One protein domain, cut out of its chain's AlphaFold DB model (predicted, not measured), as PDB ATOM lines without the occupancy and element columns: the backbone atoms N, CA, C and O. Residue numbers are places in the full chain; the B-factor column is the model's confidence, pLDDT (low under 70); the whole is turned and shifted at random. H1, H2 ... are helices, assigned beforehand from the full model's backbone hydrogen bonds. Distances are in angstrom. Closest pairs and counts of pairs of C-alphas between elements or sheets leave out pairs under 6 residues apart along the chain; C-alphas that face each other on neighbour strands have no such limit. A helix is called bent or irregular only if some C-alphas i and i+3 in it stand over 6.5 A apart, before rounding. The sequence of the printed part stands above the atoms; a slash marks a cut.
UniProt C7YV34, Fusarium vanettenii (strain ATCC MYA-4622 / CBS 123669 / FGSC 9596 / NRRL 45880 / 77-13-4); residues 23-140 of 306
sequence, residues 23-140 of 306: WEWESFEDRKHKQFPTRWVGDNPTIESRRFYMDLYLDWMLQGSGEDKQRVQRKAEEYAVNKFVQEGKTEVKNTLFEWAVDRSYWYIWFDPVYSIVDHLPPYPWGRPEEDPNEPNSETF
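What this domain is: This is residues 23 to 140 of the 306 residues of a protein of Fusarium vanettenii (strain ATCC MYA-4622 / CBS 123669 / FGSC 9596 / NRRL 45880 / 77-13-4) (UniProt C7YV34). Three helices with long loops at both ends: H3 is in the middle, H1 runs the same way nearly parallel to it, and H2 crosses H3 steeply. H1 and H2 stay clear of each other, and after H3 the last long stretch, residues 115 to 140, folds back from the last end of H3 toward its first. The printed part has 118 residues with three named helices in the order H1, H2, H3 and no named strand; the class is all helix, though under half of the residues, 58 of 118, are in named elements. The whole is compact, with a radius of gyration of the C-alphas of 15.3 A, and elongated, spanning 47 by 27 by 27 A.

How they stand to each other: Go past the opening stretch, residues 23 to 46, to H1, residues 47 to 62, and then to H2, residues 66 to 86; the link between them is tight, yet these two helices are apart. A short link of 7 residues leads on to H3, residues 94 to 114. Look from Ile 47 to Glu 98 for the closest C-alphas of H1 and H3, 7.1 A apart: the two helices touch, with residues 47 to 54 of H1 alone. They run the same way at a shallow tilt of 6 degrees. Look next at Ala 76 and Tyr 105, the closest C-alphas of H2 and H3 at 4.9 A; these helices touch, with residues 72 to 80 of H2 alone. They run opposite ways at a steep tilt of 59 degrees. In the backbone of H1 every O i to N i+4 pair is within hydrogen-bond range; in H2 and in H3 it is 15 of 17.

Where its parts are: Find C-alpha 47 at (23.160, -2.767, 107.107); from there H1 runs 21.9 A to C-alpha 62. H2 starts at C-alpha 66, at (7.598, -10.553, 97.965), and runs 31.1 A to C-alpha 86. It is neither bent nor irregular, but only just: C-alphas 67 and 70 are 6.1 A apart. H3 runs 29.3 A from C-alpha 94 to C-alpha 114 at (17.167, -2.373, 83.382). It is only just irregular, with C-alphas 109 and 112 at 6.7 A, and its line is a rough one.

The domain as a whole: The two C-alphas farthest apart are those of Arg 31 and Asn 133, 47.9 A. The C-alphas of Trp 23 and Phe 140, the first and last printed, are 33.3 A apart, and the printed part has no cut. The C-alphas of residues 23 to 46 lie 12 to 26 A from the mean of the C-alphas, and those of residues 115 to 140 lie 6 to 24 A from it. The mean pLDDT of the printed part is 77.0; look for values under 70 at residues 23 to 35, 61 to 68 and 110 to 121.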
ATOM      1  N   TRP A  23      18.514  11.370  93.963       48.81
ATOM      2  CA  TRP A  23      17.672  12.514  93.570       48.81
ATOM      3  C   TRP A  23      18.369  13.495  92.607       48.81
ATOM      4  O   TRP A  23      17.702  14.301  91.974       48.81
ATOM      5  N   GLU A  24      19.697  13.421  92.467       49.56
ATOM      6  CA  GLU A  24      20.469  14.104  91.414       49.56
ATOM      7  C   GLU A  24      20.529  13.250  90.125       49.56
ATOM      8  O   GLU A  24      21.152  13.644  89.139       49.56
ATOM      9  N   TRP A  25      19.889  12.072  90.094       56.50
ATOM     10  CA  TRP A  25      19.768  11.229  88.898       56.50
ATOM     11  C   TRP A  25      18.610  11.702  88.002       56.50
ATOM     12  O   TRP A  25      17.777  10.907  87.570       56.50
ATOM     13  N   GLU A  26      18.581  13.003  87.690       43.12
ATOM     14  CA  GLU A  26      17.543  13.676  86.886       43.12
ATOM     15  C   GLU A  26      17.318  13.019  85.505       43.12
ATOM     16  O   GLU A  26      16.266  13.186  84.895       43.12
ATOM     17  N   SER A  27      18.274  12.222  85.013       42.78
ATOM     18  CA  SER A  27      18.160  11.467  83.758       42.78
ATOM     19  C   SER A  27      17.380  10.148  83.857       42.78
ATOM     20  O   SER A  27      17.056   9.571  82.823       42.78
ATOM     21  N   PHE A  28      17.112   9.635  85.063       44.44
ATOM     22  CA  PHE A  28      16.296   8.428  85.277       44.44
ATOM     23  C   PHE A  28      14.820   8.759  85.523       44.44
ATOM     24  O   PHE A  28      13.947   7.924  85.284       44.44
ATOM     25  N   GLU A  29      14.532   9.987  85.954       45.88
ATOM     26  CA  GLU A  29      13.187  10.502  86.206       45.88
ATOM     27  C   GLU A  29      12.591  11.168  84.950       45.88
ATOM     28  O   GLU A  29      12.200  12.333  84.966       45.88
ATOM     29  N   ASP A  30      12.486  10.448  83.825       41.91
ATOM     30  CA  ASP A  30      11.799  11.009  82.654       41.91
ATOM     31  C   ASP A  30      10.265  11.028  82.883       41.91
ATOM     32  O   ASP A  30       9.549  10.031  82.762       41.91
ATOM     33  N   ARG A  31       9.777  12.201  83.308       40.53
ATOM     34  CA  ARG A  31       8.426  12.808  83.205       40.53
ATOM     35  C   ARG A  31       7.168  12.052  83.678       40.53
ATOM     36  O   ARG A  31       6.096  12.660  83.650       40.53
ATOM     37  N   LYS A  32       7.226  10.797  84.142       43.75
ATOM     38  CA  LYS A  32       6.033  10.061  84.643       43.75
ATOM     39  C   LYS A  32       6.145   9.441  86.040       43.75
ATOM     40  O   LYS A  32       5.115   9.041  86.586       43.75
ATOM     41  N   HIS A  33       7.330   9.392  86.643       48.66
ATOM     42  CA  HIS A  33       7.523   8.806  87.973       48.66
ATOM     43  C   HIS A  33       7.608   9.916  89.034       48.66
ATOM     44  O   HIS A  33       8.396  10.844  88.921       48.66
ATOM     45  N   LYS A  34       6.712   9.868  90.029       56.00
ATOM     46  CA  LYS A  34       6.661  10.796  91.176       56.00
ATOM     47  C   LYS A  34       7.958  10.682  91.976       56.00
ATOM     48  O   LYS A  34       8.293   9.552  92.273       56.00
ATOM     49  N   GLN A  35       8.599  11.776  92.397       64.56
ATOM     50  CA  GLN A  35       9.796  11.746  93.264       64.56
ATOM     51  C   GLN A  35       9.741  10.631  94.320       64.56
ATOM     52  O   GLN A  35       8.720  10.479  95.005       64.56
ATOM     53  N   PHE A  36      10.827   9.862  94.450       71.56
ATOM     54  CA  PHE A  36      10.932   8.816  95.466       71.56
ATOM     55  C   PHE A  36      10.735   9.434  96.864       71.56
ATOM     56  O   PHE A  36      11.518  10.294  97.270       71.56
ATOM     57  N   PRO A  37       9.686   9.054  97.620       74.00
ATOM     58  CA  PRO A  37       9.278   9.807  98.809       74.00
ATOM     59  C   PRO A  37      10.128   9.514 100.057       74.00
ATOM     60  O   PRO A  37       9.871  10.073 101.126       74.00
ATOM     61  N   THR A  38      11.116   8.624  99.965       76.00
ATOM     62  CA  THR A  38      11.927   8.191 101.107       76.00
ATOM     63  C   THR A  38      13.194   9.031 101.232       76.00
ATOM     64  O   THR A  38      13.909   9.275 100.264       76.00
ATOM     65  N   ARG A  39      13.509   9.458 102.461       79.94
ATOM     66  CA  ARG A  39      14.733  10.219 102.750       79.94
ATOM     67  C   ARG A  39      15.983   9.358 102.553       79.94
ATOM     68  O   ARG A  39      16.002   8.188 102.927       79.94
ATOM     69  N   TRP A  40      17.043   9.976 102.033       82.75
ATOM     70  CA  TRP A  40      18.369   9.362 101.939       82.75
ATOM     71  C   TRP A  40      18.890   8.942 103.322       82.75
ATOM     72  O   TRP A  40      18.807   9.717 104.274       82.75
ATOM     73  N   VAL A  41      19.451   7.733 103.419       83.44
ATOM     74  CA  VAL A  41      19.970   7.151 104.676       83.44
ATOM     75  C   VAL A  41      21.428   7.521 104.979       83.44
ATOM     76  O   VAL A  41      22.004   7.026 105.945       83.44
ATOM     77  N   GLY A  42      22.023   8.410 104.183       83.19
ATOM     78  CA  GLY A  42      23.413   8.838 104.327       83.19
ATOM     79  C   GLY A  42      24.408   7.929 103.601       83.19
ATOM     80  O   GLY A  42      24.049   6.889 103.047       83.19
ATOM     81  N   ASP A  43      25.673   8.350 103.606       78.81
ATOM     82  CA  ASP A  43      26.747   7.714 102.827       78.81
ATOM     83  C   ASP A  43      27.336   6.477 103.522       78.81
ATOM     84  O   ASP A  43      27.890   5.600 102.862       78.81
ATOM     85  N   ASN A  44      27.159   6.378 104.843       82.88
ATOM     86  CA  ASN A  44      27.620   5.269 105.681       82.88
ATOM     87  C   ASN A  44      26.466   4.710 106.536       82.88
ATOM     88  O   ASN A  44      26.508   4.812 107.765       82.88
ATOM     89  N   PRO A  45      25.390   4.183 105.925       87.25
ATOM     90  CA  PRO A  45      24.270   3.639 106.680       87.25
ATOM     91  C   PRO A  45      24.638   2.301 107.326       87.25
ATOM     92  O   PRO A  45      25.503   1.566 106.839       87.25
ATOM     93  N   THR A  46      23.902   1.936 108.377       89.94
ATOM     94  CA  THR A  46      23.920   0.561 108.892       89.94
ATOM     95  C   THR A  46      23.373  -0.416 107.845       89.94
ATOM     96  O   THR A  46      22.673  -0.010 106.910       89.94
ATOM     97  N   ILE A  47      23.660  -1.712 108.005       89.31
ATOM     98  CA  ILE A  47      23.160  -2.767 107.107       89.31
ATOM     99  C   ILE A  47      21.626  -2.716 107.028       89.31
ATOM    100  O   ILE A  47      21.054  -2.750 105.941       89.31
ATOM    101  N   GLU A  48      20.953  -2.556 108.168       91.50
ATOM    102  CA  GLU A  48      19.491  -2.504 108.267       91.50
ATOM    103  C   GLU A  48      18.933  -1.277 107.547       91.50
ATOM    104  O   GLU A  48      18.003  -1.389 106.751       91.50
ATOM    105  N   SER A  49      19.539  -0.110 107.782       88.25
ATOM    106  CA  SER A  49      19.126   1.157 107.165       88.25
ATOM    107  C   SER A  49      19.257   1.097 105.644       88.25
ATOM    108  O   SER A  49      18.385   1.564 104.910       88.25
ATOM    109  N   ARG A  50      20.339   0.475 105.168       90.06
ATOM    110  CA  ARG A  50      20.614   0.267 103.751       90.06
ATOM    111  C   ARG A  50      19.593  -0.655 103.095       90.06
ATOM    112  O   ARG A  50      19.041  -0.309 102.055       90.06
ATOM    113  N   ARG A  51      19.308  -1.802 103.714       90.38
ATOM    114  CA  ARG A  51      18.316  -2.774 103.225       90.38
ATOM    115  C   ARG A  51      16.911  -2.211 103.210       90.38
ATOM    116  O   ARG A  51      16.246  -2.299 102.187       90.38
ATOM    117  N   PHE A  52      16.513  -1.548 104.292       88.62
ATOM    118  CA  PHE A  52      15.224  -0.873 104.378       88.62
ATOM    119  C   PHE A  52      15.050   0.153 103.253       88.62
ATOM    120  O   PHE A  52      14.019   0.183 102.585       88.62
ATOM    121  N   TYR A  53      16.083   0.956 102.996       86.75
ATOM    122  CA  TYR A  53      16.075   1.905 101.892       86.75
ATOM    123  C   TYR A  53      15.962   1.210 100.525       86.75
ATOM    124  O   TYR A  53      15.143   1.619  99.702       86.75
ATOM    125  N   MET A  54      16.760   0.163 100.279       85.25
ATOM    126  CA  MET A  54      16.708  -0.601  99.025       85.25
ATOM    127  C   MET A  54      15.329  -1.227  98.801       85.25
ATOM    128  O   MET A  54      14.811  -1.146  97.693       85.25
ATOM    129  N   ASP A  55      14.717  -1.802  99.834       84.19
ATOM    130  CA  ASP A  55      13.386  -2.401  99.742       84.19
ATOM    131  C   ASP A  55      12.319  -1.365  99.387       84.19
ATOM    132  O   ASP A  55      11.542  -1.592  98.463       84.19
ATOM    133  N   LEU A  56      12.322  -0.206 100.055       83.25
ATOM    134  CA  LEU A  56      11.404   0.889  99.732       83.25
ATOM    135  C   LEU A  56      11.598   1.391  98.300       83.25
ATOM    136  O   LEU A  56      10.619   1.672  97.608       83.25
ATOM    137  N   TYR A  57      12.850   1.496  97.854       77.44
ATOM    138  CA  TYR A  57      13.179   1.946  96.506       77.44
ATOM    139  C   TYR A  57      12.698   0.958  95.443       77.44
ATOM    140  O   TYR A  57      12.067   1.359  94.467       77.44
ATOM    141  N   LEU A  58      12.953  -0.335  95.648       75.38
ATOM    142  CA  LEU A  58      12.529  -1.390  94.733       75.38
ATOM    143  C   LEU A  58      11.005  -1.535  94.702       75.38
ATOM    144  O   LEU A  58      10.446  -1.668  93.619       75.38
ATOM    145  N   ASP A  59      10.320  -1.438  95.843       77.62
ATOM    146  CA  ASP A  59       8.854  -1.485  95.892       77.62
ATOM    147  C   ASP A  59       8.232  -0.281  95.172       77.62
ATOM    148  O   ASP A  59       7.275  -0.433  94.407       77.62
ATOM    149  N   TRP A  60       8.808   0.910  95.363       74.50
ATOM    150  CA  TRP A  60       8.380   2.130  94.679       74.50
ATOM    151  C   TRP A  60       8.615   2.069  93.159       74.50
ATOM    152  O   TRP A  60       7.731   2.465  92.395       74.50
ATOM    153  N   MET A  61       9.762   1.545  92.716       68.50
ATOM    154  CA  MET A  61      10.130   1.445  91.295       68.50
ATOM    155  C   MET A  61       9.416   0.315  90.552       68.50
ATOM    156  O   MET A  61       8.973   0.505  89.421       68.50
ATOM    157  N   LEU A  62       9.340  -0.872  91.154       65.44
ATOM    158  CA  LEU A  62       9.030  -2.115  90.443       65.44
ATOM    159  C   LEU A  62       7.642  -2.677  90.745       65.44
ATOM    160  O   LEU A  62       7.218  -3.593  90.044       65.44
ATOM    161  N   GLN A  63       6.933  -2.158  91.759       60.38
ATOM    162  CA  GLN A  63       5.610  -2.656  92.179       60.38
ATOM    163  C   GLN A  63       5.567  -4.199  92.324       60.38
ATOM    164  O   GLN A  63       4.564  -4.837  92.003       60.38
ATOM    165  N   GLY A  64       6.684  -4.808  92.742       49.62
ATOM    166  CA  GLY A  64       6.921  -6.255  92.704       49.62
ATOM    167  C   GLY A  64       6.431  -7.015  93.943       49.62
ATOM    168  O   GLY A  64       6.277  -6.448  95.023       49.62
ATOM    169  N   SER A  65       6.189  -8.324  93.791       52.53
ATOM    170  CA  SER A  65       5.724  -9.220  94.861       52.53
ATOM    171  C   SER A  65       6.879  -9.772  95.721       52.53
ATOM    172  O   SER A  65       8.022  -9.895  95.281       52.53
ATOM    173  N   GLY A  66       6.589 -10.136  96.977       55.50
ATOM    174  CA  GLY A  66       7.598 -10.553  97.965       55.50
ATOM    175  C   GLY A  66       8.318 -11.886  97.691       55.50
ATOM    176  O   GLY A  66       9.397 -12.107  98.242       55.50
ATOM    177  N   GLU A  67       7.777 -12.766  96.840       53.66
ATOM    178  CA  GLU A  67       8.386 -14.077  96.531       53.66
ATOM    179  C   GLU A  67       9.675 -13.958  95.699       53.66
ATOM    180  O   GLU A  67      10.577 -14.797  95.802       53.66
ATOM    181  N   ASP A  68       9.821 -12.873  94.935       67.88
ATOM    182  CA  ASP A  68      11.025 -12.610  94.151       67.88
ATOM    183  C   ASP A  68      12.196 -12.138  95.032       67.88
ATOM    184  O   ASP A  68      13.345 -12.503  94.768       67.88
ATOM    185  N   LYS A  69      11.925 -11.443  96.151       74.06
ATOM    186  CA  LYS A  69      12.958 -10.899  97.059       74.06
ATOM    187  C   LYS A  69      13.843 -11.985  97.667       74.06
ATOM    188  O   LYS A  69      15.064 -11.901  97.576       74.06
ATOM    189  N   GLN A  70      13.261 -13.052  98.220       80.69
ATOM    190  CA  GLN A  70      14.045 -14.140  98.833       80.69
ATOM    191  C   GLN A  70      14.879 -14.928  97.815       80.69
ATOM    192  O   GLN A  70      15.964 -15.426  98.126       80.69
ATOM    193  N   ARG A  71      14.370 -15.088  96.587       82.19
ATOM    194  CA  ARG A  71      15.111 -15.749  95.506       82.19
ATOM    195  C   ARG A  71      16.305 -14.898  95.076       82.19
ATOM    196  O   ARG A  71      17.405 -15.433  94.950       82.19
ATOM    197  N   VAL A  72      16.097 -13.595  94.896       81.94
ATOM    198  CA  VAL A  72      17.158 -12.647  94.531       81.94
ATOM    199  C   VAL A  72      18.198 -12.526  95.643       81.94
ATOM    200  O   VAL A  72      19.390 -12.578  95.354       81.94
ATOM    201  N   GLN A  73      17.769 -12.483  96.905       87.62
ATOM    202  CA  GLN A  73      18.654 -12.469  98.071       87.62
ATOM    203  C   GLN A  73      19.604 -13.674  98.084       87.62
ATOM    204  O   GLN A  73      20.817 -13.498  98.142       87.62
ATOM    205  N   ARG A  74      19.084 -14.898  97.922       87.81
ATOM    206  CA  ARG A  74      19.933 -16.102  97.849       87.81
ATOM    207  C   ARG A  74      20.926 -16.050  96.687       87.81
ATOM    208  O   ARG A  74      22.086 -16.417  96.853       87.81
ATOM    209  N   LYS A  75      20.499 -15.564  95.516       86.38
ATOM    210  CA  LYS A  75      21.387 -15.399  94.352       86.38
ATOM    211  C   LYS A  75      22.486 -14.363  94.632       86.38
ATOM    212  O   LYS A  75      23.634 -14.573  94.245       86.38
ATOM    213  N   ALA A  76      22.154 -13.275  95.326       90.06
ATOM    214  CA  ALA A  76      23.103 -12.243  95.736       90.06
ATOM    215  C   ALA A  76      24.151 -12.776  96.720       90.06
ATOM    216  O   ALA A  76      25.341 -12.513  96.552       90.06
ATOM    217  N   GLU A  77      23.724 -13.576  97.696       92.44
ATOM    218  CA  GLU A  77      24.607 -14.253  98.646       92.44
ATOM    219  C   GLU A  77      25.581 -15.204  97.943       92.44
ATOM    220  O   GLU A  77      26.791 -15.138  98.165       92.44
ATOM    221  N   GLU A  78      25.086 -16.046  97.034       88.06
ATOM    222  CA  GLU A  78      25.932 -16.948  96.246       88.06
ATOM    223  C   GLU A  78      26.945 -16.182  95.384       88.06
ATOM    224  O   GLU A  78      28.115 -16.573  95.299       88.06
ATOM    225  N   TYR A  79      26.527 -15.068  94.776       88.00
ATOM    226  CA  TYR A  79      27.404 -14.218  93.974       88.00
ATOM    227  C   TYR A  79      28.506 -13.570  94.822       88.00
ATOM    228  O   TYR A  79      29.683 -13.620  94.453       88.00
ATOM    229  N   ALA A  80      28.149 -13.028  95.989       91.31
ATOM    230  CA  ALA A  80      29.104 -12.455  96.932       91.31
ATOM    231  C   ALA A  80      30.135 -13.500  97.386       91.31
ATOM    232  O   ALA A  80      31.341 -13.243  97.335       91.31
ATOM    233  N   VAL A  81      29.688 -14.711  97.742       91.38
ATOM    234  CA  VAL A  81      30.588 -15.816  98.111       91.38
ATOM    235  C   VAL A  81      31.528 -16.174  96.961       91.38
ATOM    236  O   VAL A  81      32.728 -16.320  97.180       91.38
ATOM    237  N   ASN A  82      31.017 -16.299  95.732       86.69
ATOM    238  CA  ASN A  82      31.837 -16.615  94.560       86.69
ATOM    239  C   ASN A  82      32.947 -15.593  94.340       86.69
ATOM    240  O   ASN A  82      34.090 -15.981  94.103       86.69
ATOM    241  N   LYS A  83      32.617 -14.309  94.464       87.56
ATOM    242  CA  LYS A  83      33.579 -13.227  94.299       87.56
ATOM    243  C   LYS A  83      34.696 -13.294  95.339       87.56
ATOM    244  O   LYS A  83      35.867 -13.275  94.976       87.56
ATOM    245  N   PHE A  84      34.359 -13.467  96.616       90.44
ATOM    246  CA  PHE A  84      35.374 -13.596  97.665       90.44
ATOM    247  C   PHE A  84      36.233 -14.856  97.512       90.44
ATOM    248  O   PHE A  84      37.440 -14.812  97.736       90.44
ATOM    249  N   VAL A  85      35.649 -15.972  97.068       87.19
ATOM    250  CA  VAL A  85      36.414 -17.194  96.774       87.19
ATOM    251  C   VAL A  85      37.392 -16.981  95.613       87.19
ATOM    252  O   VAL A  85      38.518 -17.465  95.685       87.19
ATOM    253  N   GLN A  86      37.001 -16.248  94.565       82.00
ATOM    254  CA  GLN A  86      37.899 -15.876  93.461       82.00
ATOM    255  C   GLN A  86      39.044 -14.967  93.929       82.00
ATOM    256  O   GLN A  86      40.163 -15.100  93.447       82.00
ATOM    257  N   GLU A  87      38.790 -14.103  94.914       87.75
ATOM    258  CA  GLU A  87      39.810 -13.302  95.607       87.75
ATOM    259  C   GLU A  87      40.680 -14.136  96.578       87.75
ATOM    260  O   GLU A  87      41.550 -13.593  97.257       87.75
ATOM    261  N   GLY A  88      40.461 -15.454  96.673       90.25
ATOM    262  CA  GLY A  88      41.220 -16.358  97.543       90.25
ATOM    263  C   GLY A  88      40.834 -16.290  99.022       90.25
ATOM    264  O   GLY A  88      41.541 -16.839  99.867       90.25
ATOM    265  N   LYS A  89      39.721 -15.632  99.367       90.69
ATOM    266  CA  LYS A  89      39.271 -15.482 100.755       90.69
ATOM    267  C   LYS A  89      38.594 -16.760 101.251       90.69
ATOM    268  O   LYS A  89      37.702 -17.317 100.609       90.69
ATOM    269  N   THR A  90      39.001 -17.205 102.437       91.31
ATOM    270  CA  THR A  90      38.373 -18.319 103.169       91.31
ATOM    271  C   THR A  90      37.513 -17.854 104.335       91.31
ATOM    272  O   THR A  90      36.712 -18.639 104.832       91.31
ATOM    273  N   GLU A  91      37.674 -16.596 104.740       93.31
ATOM    274  CA  GLU A  91      36.944 -15.910 105.801       93.31
ATOM    275  C   GLU A  91      36.733 -14.453 105.373       93.31
ATOM    276  O   GLU A  91      37.573 -13.881 104.670       93.31
ATOM    277  N   VAL A  92      35.598 -13.875 105.760       92.81
ATOM    278  CA  VAL A  92      35.209 -12.501 105.424       92.81
ATOM    279  C   VAL A  92      34.493 -11.906 106.631       92.81
ATOM    280  O   VAL A  92      33.666 -12.583 107.243       92.81
ATOM    281  N   LYS A  93      34.799 -10.651 106.965       95.94
ATOM    282  CA  LYS A  93      34.119  -9.903 108.030       95.94
ATOM    283  C   LYS A  93      32.643  -9.671 107.709       95.94
ATOM    284  O   LYS A  93      32.286  -9.527 106.538       95.94
ATOM    285  N   ASN A  94      31.790  -9.653 108.733       94.75
ATOM    286  CA  ASN A  94      30.341  -9.599 108.545       94.75
ATOM    287  C   ASN A  94      29.886  -8.381 107.726       94.75
ATOM    288  O   ASN A  94      29.253  -8.545 106.688       94.75
ATOM    289  N   THR A  95      30.298  -7.173 108.094       93.00
ATOM    290  CA  THR A  95      29.913  -5.929 107.418       93.00
ATOM    291  C   THR A  95      30.365  -5.918 105.965       93.00
ATOM    292  O   THR A  95      29.615  -5.505 105.076       93.00
ATOM    293  N   LEU A  96      31.574  -6.419 105.700       93.75
ATOM    294  CA  LEU A  96      32.106  -6.504 104.346       93.75
ATOM    295  C   LEU A  96      31.337  -7.523 103.492       93.75
ATOM    296  O   LEU A  96      31.073  -7.262 102.314       93.75
ATOM    297  N   PHE A  97      30.963  -8.664 104.076       95.56
ATOM    298  CA  PHE A  97      30.142  -9.661 103.399       95.56
ATOM    299  C   PHE A  97      28.746  -9.113 103.092       95.56
ATOM    300  O   PHE A  97      28.340  -9.109 101.933       95.56
ATOM    301  N   GLU A  98      28.054  -8.568 104.091       95.44
ATOM    302  CA  GLU A  98      26.702  -8.020 103.948       95.44
ATOM    303  C   GLU A  98      26.667  -6.850 102.948       95.44
ATOM    304  O   GLU A  98      25.738  -6.742 102.151       95.44
ATOM    305  N   TRP A  99      27.714  -6.016 102.899       94.38
ATOM    306  CA  TRP A  99      27.873  -5.007 101.845       94.38
ATOM    307  C   TRP A  99      27.970  -5.625 100.446       94.38
ATOM    308  O   TRP A  99      27.333  -5.145  99.508       94.38
ATOM    309  N   ALA A 100      28.759  -6.688 100.278       92.94
ATOM    310  CA  ALA A 100      28.901  -7.352  98.986       92.94
ATOM    311  C   ALA A 100      27.595  -8.032  98.547       92.94
ATOM    312  O   ALA A 100      27.276  -8.016  97.354       92.94
ATOM    313  N   VAL A 101      26.839  -8.588  99.498       93.12
ATOM    314  CA  VAL A 101      25.497  -9.136  99.267       93.12
ATOM    315  C   VAL A 101      24.550  -8.033  98.824       93.12
ATOM    316  O   VAL A 101      23.980  -8.145  97.748       93.12
ATOM    317  N   ASP A 102      24.449  -6.935  99.571       92.19
ATOM    318  CA  ASP A 102      23.555  -5.816  99.248       92.19
ATOM    319  C   ASP A 102      23.892  -5.187  97.893       92.19
ATOM    320  O   ASP A 102      23.009  -4.873  97.096       92.19
ATOM    321  N   ARG A 103      25.187  -5.063  97.589       89.12
ATOM    322  CA  ARG A 103      25.658  -4.622  96.277       89.12
ATOM    323  C   ARG A 103      25.229  -5.586  95.174       89.12
ATOM    324  O   ARG A 103      24.777  -5.142  94.125       89.12
ATOM    325  N   SER A 104      25.380  -6.891  95.383       89.38
ATOM    326  CA  SER A 104      24.979  -7.905  94.399       89.38
ATOM    327  C   SER A 104      23.461  -7.950  94.234       89.38
ATOM    328  O   SER A 104      22.978  -8.036  93.113       89.38
ATOM    329  N   TYR A 105      22.714  -7.821  95.330       87.69
ATOM    330  CA  TYR A 105      21.257  -7.750  95.371       87.69
ATOM    331  C   TYR A 105      20.744  -6.574  94.548       87.69
ATOM    332  O   TYR A 105      19.890  -6.763  93.684       87.69
ATOM    333  N   TRP A 106      21.332  -5.391  94.750       83.75
ATOM    334  CA  TRP A 106      21.062  -4.205  93.944       83.75
ATOM    335  C   TRP A 106      21.222  -4.510  92.454       83.75
ATOM    336  O   TRP A 106      20.270  -4.375  91.694       83.75
ATOM    337  N   TYR A 107      22.383  -5.018  92.030       80.06
ATOM    338  CA  TYR A 107      22.599  -5.306  90.612       80.06
ATOM    339  C   TYR A 107      21.673  -6.394  90.072       80.06
ATOM    340  O   TYR A 107      21.122  -6.192  89.002       80.06
ATOM    341  N   ILE A 108      21.432  -7.491  90.796       80.06
ATOM    342  CA  ILE A 108      20.553  -8.578  90.331       80.06
ATOM    343  C   ILE A 108      19.109  -8.100  90.153       80.06
ATOM    344  O   ILE A 108      18.416  -8.609  89.278       80.06
ATOM    345  N   TRP A 109      18.638  -7.136  90.947       74.44
ATOM    346  CA  TRP A 109      17.311  -6.544  90.755       74.44
ATOM    347  C   TRP A 109      17.221  -5.686  89.494       74.44
ATOM    348  O   TRP A 109      16.218  -5.732  88.780       74.44
ATOM    349  N   PHE A 110      18.274  -4.923  89.203       67.38
ATOM    350  CA  PHE A 110      18.335  -4.072  88.017       67.38
ATOM    351  C   PHE A 110      18.745  -4.835  86.745       67.38
ATOM    352  O   PHE A 110      18.433  -4.385  85.650       67.38
ATOM    353  N   ASP A 111      19.366  -6.003  86.866       63.94
ATOM    354  CA  ASP A 111      19.867  -6.817  85.753       63.94
ATOM    355  C   ASP A 111      18.751  -7.278  84.782       63.94
ATOM    356  O   ASP A 111      18.809  -6.945  83.597       63.94
ATOM    357  N   PRO A 112      17.643  -7.912  85.224       52.31
ATOM    358  CA  PRO A 112      16.570  -8.308  84.314       52.31
ATOM    359  C   PRO A 112      15.658  -7.145  83.890       52.31
ATOM    360  O   PRO A 112      15.073  -7.213  82.810       52.31
ATOM    361  N   VAL A 113      15.511  -6.094  84.709       48.56
ATOM    362  CA  VAL A 113      14.549  -4.997  84.455       48.56
ATOM    363  C   VAL A 113      15.173  -3.825  83.683       48.56
ATOM    364  O   VAL A 113      14.499  -3.187  82.878       48.56
ATOM    365  N   TYR A 114      16.466  -3.560  83.883       45.94
ATOM    366  CA  TYR A 114      17.167  -2.373  83.382       45.94
ATOM    367  C   TYR A 114      18.404  -2.684  82.538       45.94
ATOM    368  O   TYR A 114      19.163  -1.770  82.227       45.94
ATOM    369  N   SER A 115      18.546  -3.912  82.025       41.91
ATOM    370  CA  SER A 115      19.521  -4.223  80.963       41.91
ATOM    371  C   SER A 115      19.348  -3.390  79.672       41.91
ATOM    372  O   SER A 115      20.151  -3.486  78.753       41.91
ATOM    373  N   ILE A 116      18.310  -2.548  79.602       37.69
ATOM    374  CA  ILE A 116      17.975  -1.647  78.491       37.69
ATOM    375  C   ILE A 116      18.536  -0.221  78.695       37.69
ATOM    376  O   ILE A 116      18.633   0.531  77.725       37.69
ATOM    377  N   VAL A 117      18.907   0.174  79.920       38.44
ATOM    378  CA  VAL A 117      19.362   1.541  80.235       38.44
ATOM    379  C   VAL A 117      20.893   1.566  80.315       38.44
ATOM    380  O   VAL A 117      21.472   0.841  81.115       38.44
ATOM    381  N   ASP A 118      21.543   2.439  79.523       39.62
ATOM    382  CA  ASP A 118      23.016   2.633  79.433       39.62
ATOM    383  C   ASP A 118      23.685   2.956  80.796       39.62
ATOM    384  O   ASP A 118      24.912   3.003  80.917       39.62
ATOM    385  N   HIS A 119      22.884   3.158  81.839       49.69
ATOM    386  CA  HIS A 119      23.301   3.428  83.199       49.69
ATOM    387  C   HIS A 119      22.455   2.554  84.130       49.69
ATOM    388  O   HIS A 119      21.316   2.884  84.437       49.69
ATOM    389  N   LEU A 120      22.989   1.421  84.593       55.56
ATOM    390  CA  LEU A 120      22.467   0.821  85.821       55.56
ATOM    391  C   LEU A 120      22.686   1.848  86.935       55.56
ATOM    392  O   LEU A 120      23.783   2.420  86.996       55.56
ATOM    393  N   PRO A 121      21.695   2.105  87.805       63.22
ATOM    394  CA  PRO A 121      21.922   3.017  88.907       63.22
ATOM    395  C   PRO A 121      23.102   2.475  89.726       63.22
ATOM    396  O   PRO A 121      23.082   1.298  90.115       63.22
ATOM    397  N   PRO A 122      24.172   3.262  89.935       71.88
ATOM    398  CA  PRO A 122      25.329   2.772  90.657       71.88
ATOM    399  C   PRO A 122      24.900   2.422  92.074       71.88
ATOM    400  O   PRO A 122      24.100   3.128  92.688       71.88
ATOM    401  N   TYR A 123      25.450   1.331  92.602       80.88
ATOM    402  CA  TYR A 123      25.278   1.037  94.017       80.88
ATOM    403  C   TYR A 123      25.824   2.222  94.835       80.88
ATOM    404  O   TYR A 123      27.010   2.541  94.697       80.88
ATOM    405  N   PRO A 124      24.988   2.899  95.640       77.19
ATOM    406  CA  PRO A 124      25.295   4.257  96.081       77.19
ATOM    407  C   PRO A 124      26.241   4.309  97.285       77.19
ATOM    408  O   PRO A 124      26.752   5.376  97.614       77.19
ATOM    409  N   TRP A 125      26.512   3.168  97.928       85.31
ATOM    410  CA  TRP A 125      27.371   3.100  99.107       85.31
ATOM    411  C   TRP A 125      28.761   2.565  98.780       85.31
ATOM    412  O   TRP A 125      28.927   1.528  98.129       85.31
ATOM    413  N   GLY A 126      29.776   3.265  99.289       85.25
ATOM    414  CA  GLY A 126      31.169   2.846  99.195       85.25
ATOM    415  C   GLY A 126      31.418   1.514  99.899       85.25
ATOM    416  O   GLY A 126      30.647   1.091 100.761       85.25
ATOM    417  N   ARG A 127      32.501   0.834  99.511       87.62
ATOM    418  CA  ARG A 127      32.969  -0.365 100.216       87.62
ATOM    419  C   ARG A 127      33.398   0.031 101.635       87.62
ATOM    420  O   ARG A 127      34.226   0.934 101.735       87.62
ATOM    421  N   PRO A 128      32.884  -0.621 102.693       88.12
ATOM    422  CA  PRO A 128      33.314  -0.341 104.054       88.12
ATOM    423  C   PRO A 128      34.774  -0.758 104.245       88.12
ATOM    424  O   PRO A 128      35.253  -1.702 103.605       88.12
ATOM    425  N   GLU A 129      35.468  -0.056 105.137       88.00
ATOM    426  CA  GLU A 129      36.777  -0.483 105.622       88.00
ATOM    427  C   GLU A 129      36.636  -1.780 106.426       88.00
ATOM    428  O   GLU A 129      35.626  -2.020 107.087       88.00
ATOM    429  N   GLU A 130      37.635  -2.651 106.321       86.44
ATOM    430  CA  GLU A 130      37.640  -3.924 107.037       86.44
ATOM    431  C   GLU A 130      38.068  -3.675 108.488       86.44
ATOM    432  O   GLU A 130      39.223  -3.329 108.730       86.44
ATOM    433  N   ASP A 131      37.153  -3.851 109.447       89.56
ATOM    434  CA  ASP A 131      37.483  -3.815 110.874       89.56
ATOM    435  C   ASP A 131      38.055  -5.179 111.308       89.56
ATOM    436  O   ASP A 131      37.342  -6.191 111.288       89.56
ATOM    437  N   PRO A 132      39.334  -5.251 111.729       89.12
ATOM    438  CA  PRO A 132      39.941  -6.499 112.178       89.12
ATOM    439  C   PRO A 132      39.231  -7.127 113.385       89.12
ATOM    440  O   PRO A 132      39.272  -8.352 113.531       89.12
ATOM    441  N   ASN A 133      38.579  -6.311 114.220       93.00
ATOM    442  CA  ASN A 133      37.904  -6.748 115.444       93.00
ATOM    443  C   ASN A 133      36.478  -7.251 115.194       93.00
ATOM    444  O   ASN A 133      35.868  -7.832 116.092       93.00
ATOM    445  N   GLU A 134      35.943  -7.058 113.987       92.75
ATOM    446  CA  GLU A 134      34.614  -7.535 113.637       92.75
ATOM    447  C   GLU A 134      34.585  -9.076 113.580       92.75
ATOM    448  O   GLU A 134      35.540  -9.694 113.087       92.75
ATOM    449  N   PRO A 135      33.513  -9.741 114.043       94.25
ATOM    450  CA  PRO A 135      33.342 -11.166 113.800       94.25
ATOM    451  C   PRO A 135      33.299 -11.497 112.299       94.25
ATOM    452  O   PRO A 135      32.837 -10.724 111.452       94.25
ATOM    453  N   ASN A 136      33.778 -12.693 111.965       95.31
ATOM    454  CA  ASN A 136      33.614 -13.246 110.625       95.31
ATOM    455  C   ASN A 136      32.128 -13.521 110.344       95.31
ATOM    456  O   ASN A 136      31.368 -13.864 111.246       95.31
ATOM    457  N   SER A 137      31.727 -13.408 109.080       95.44
ATOM    458  CA  SER A 137      30.368 -13.716 108.644       95.44
ATOM    459  C   SER A 137      30.085 -15.214 108.767       95.44
ATOM    460  O   SER A 137      30.663 -16.035 108.045       95.44
ATOM    461  N   GLU A 138      29.151 -15.565 109.648       95.56
ATOM    462  CA  GLU A 138      28.638 -16.932 109.779       95.56
ATOM    463  C   GLU A 138      27.948 -17.376 108.484       95.56
ATOM    464  O   GLU A 138      28.218 -18.466 107.978       95.56
ATOM    465  N   THR A 139      27.157 -16.490 107.869       92.69
ATOM    466  CA  THR A 139      26.475 -16.719 106.587       92.69
ATOM    467  C   THR A 139      27.454 -17.102 105.477       92.69
ATOM    468  O   THR A 139      27.250 -18.094 104.770       92.69
ATOM    469  N   PHE A 140      28.558 -16.360 105.338       94.25
ATOM    470  CA  PHE A 140      29.608 -16.684 104.372       94.25
ATOM    471  C   PHE A 140      30.190 -18.081 104.628       94.25
ATOM    472  O   PHE A 140      30.299 -18.891 103.701       94.25
TER     473      PHE A 140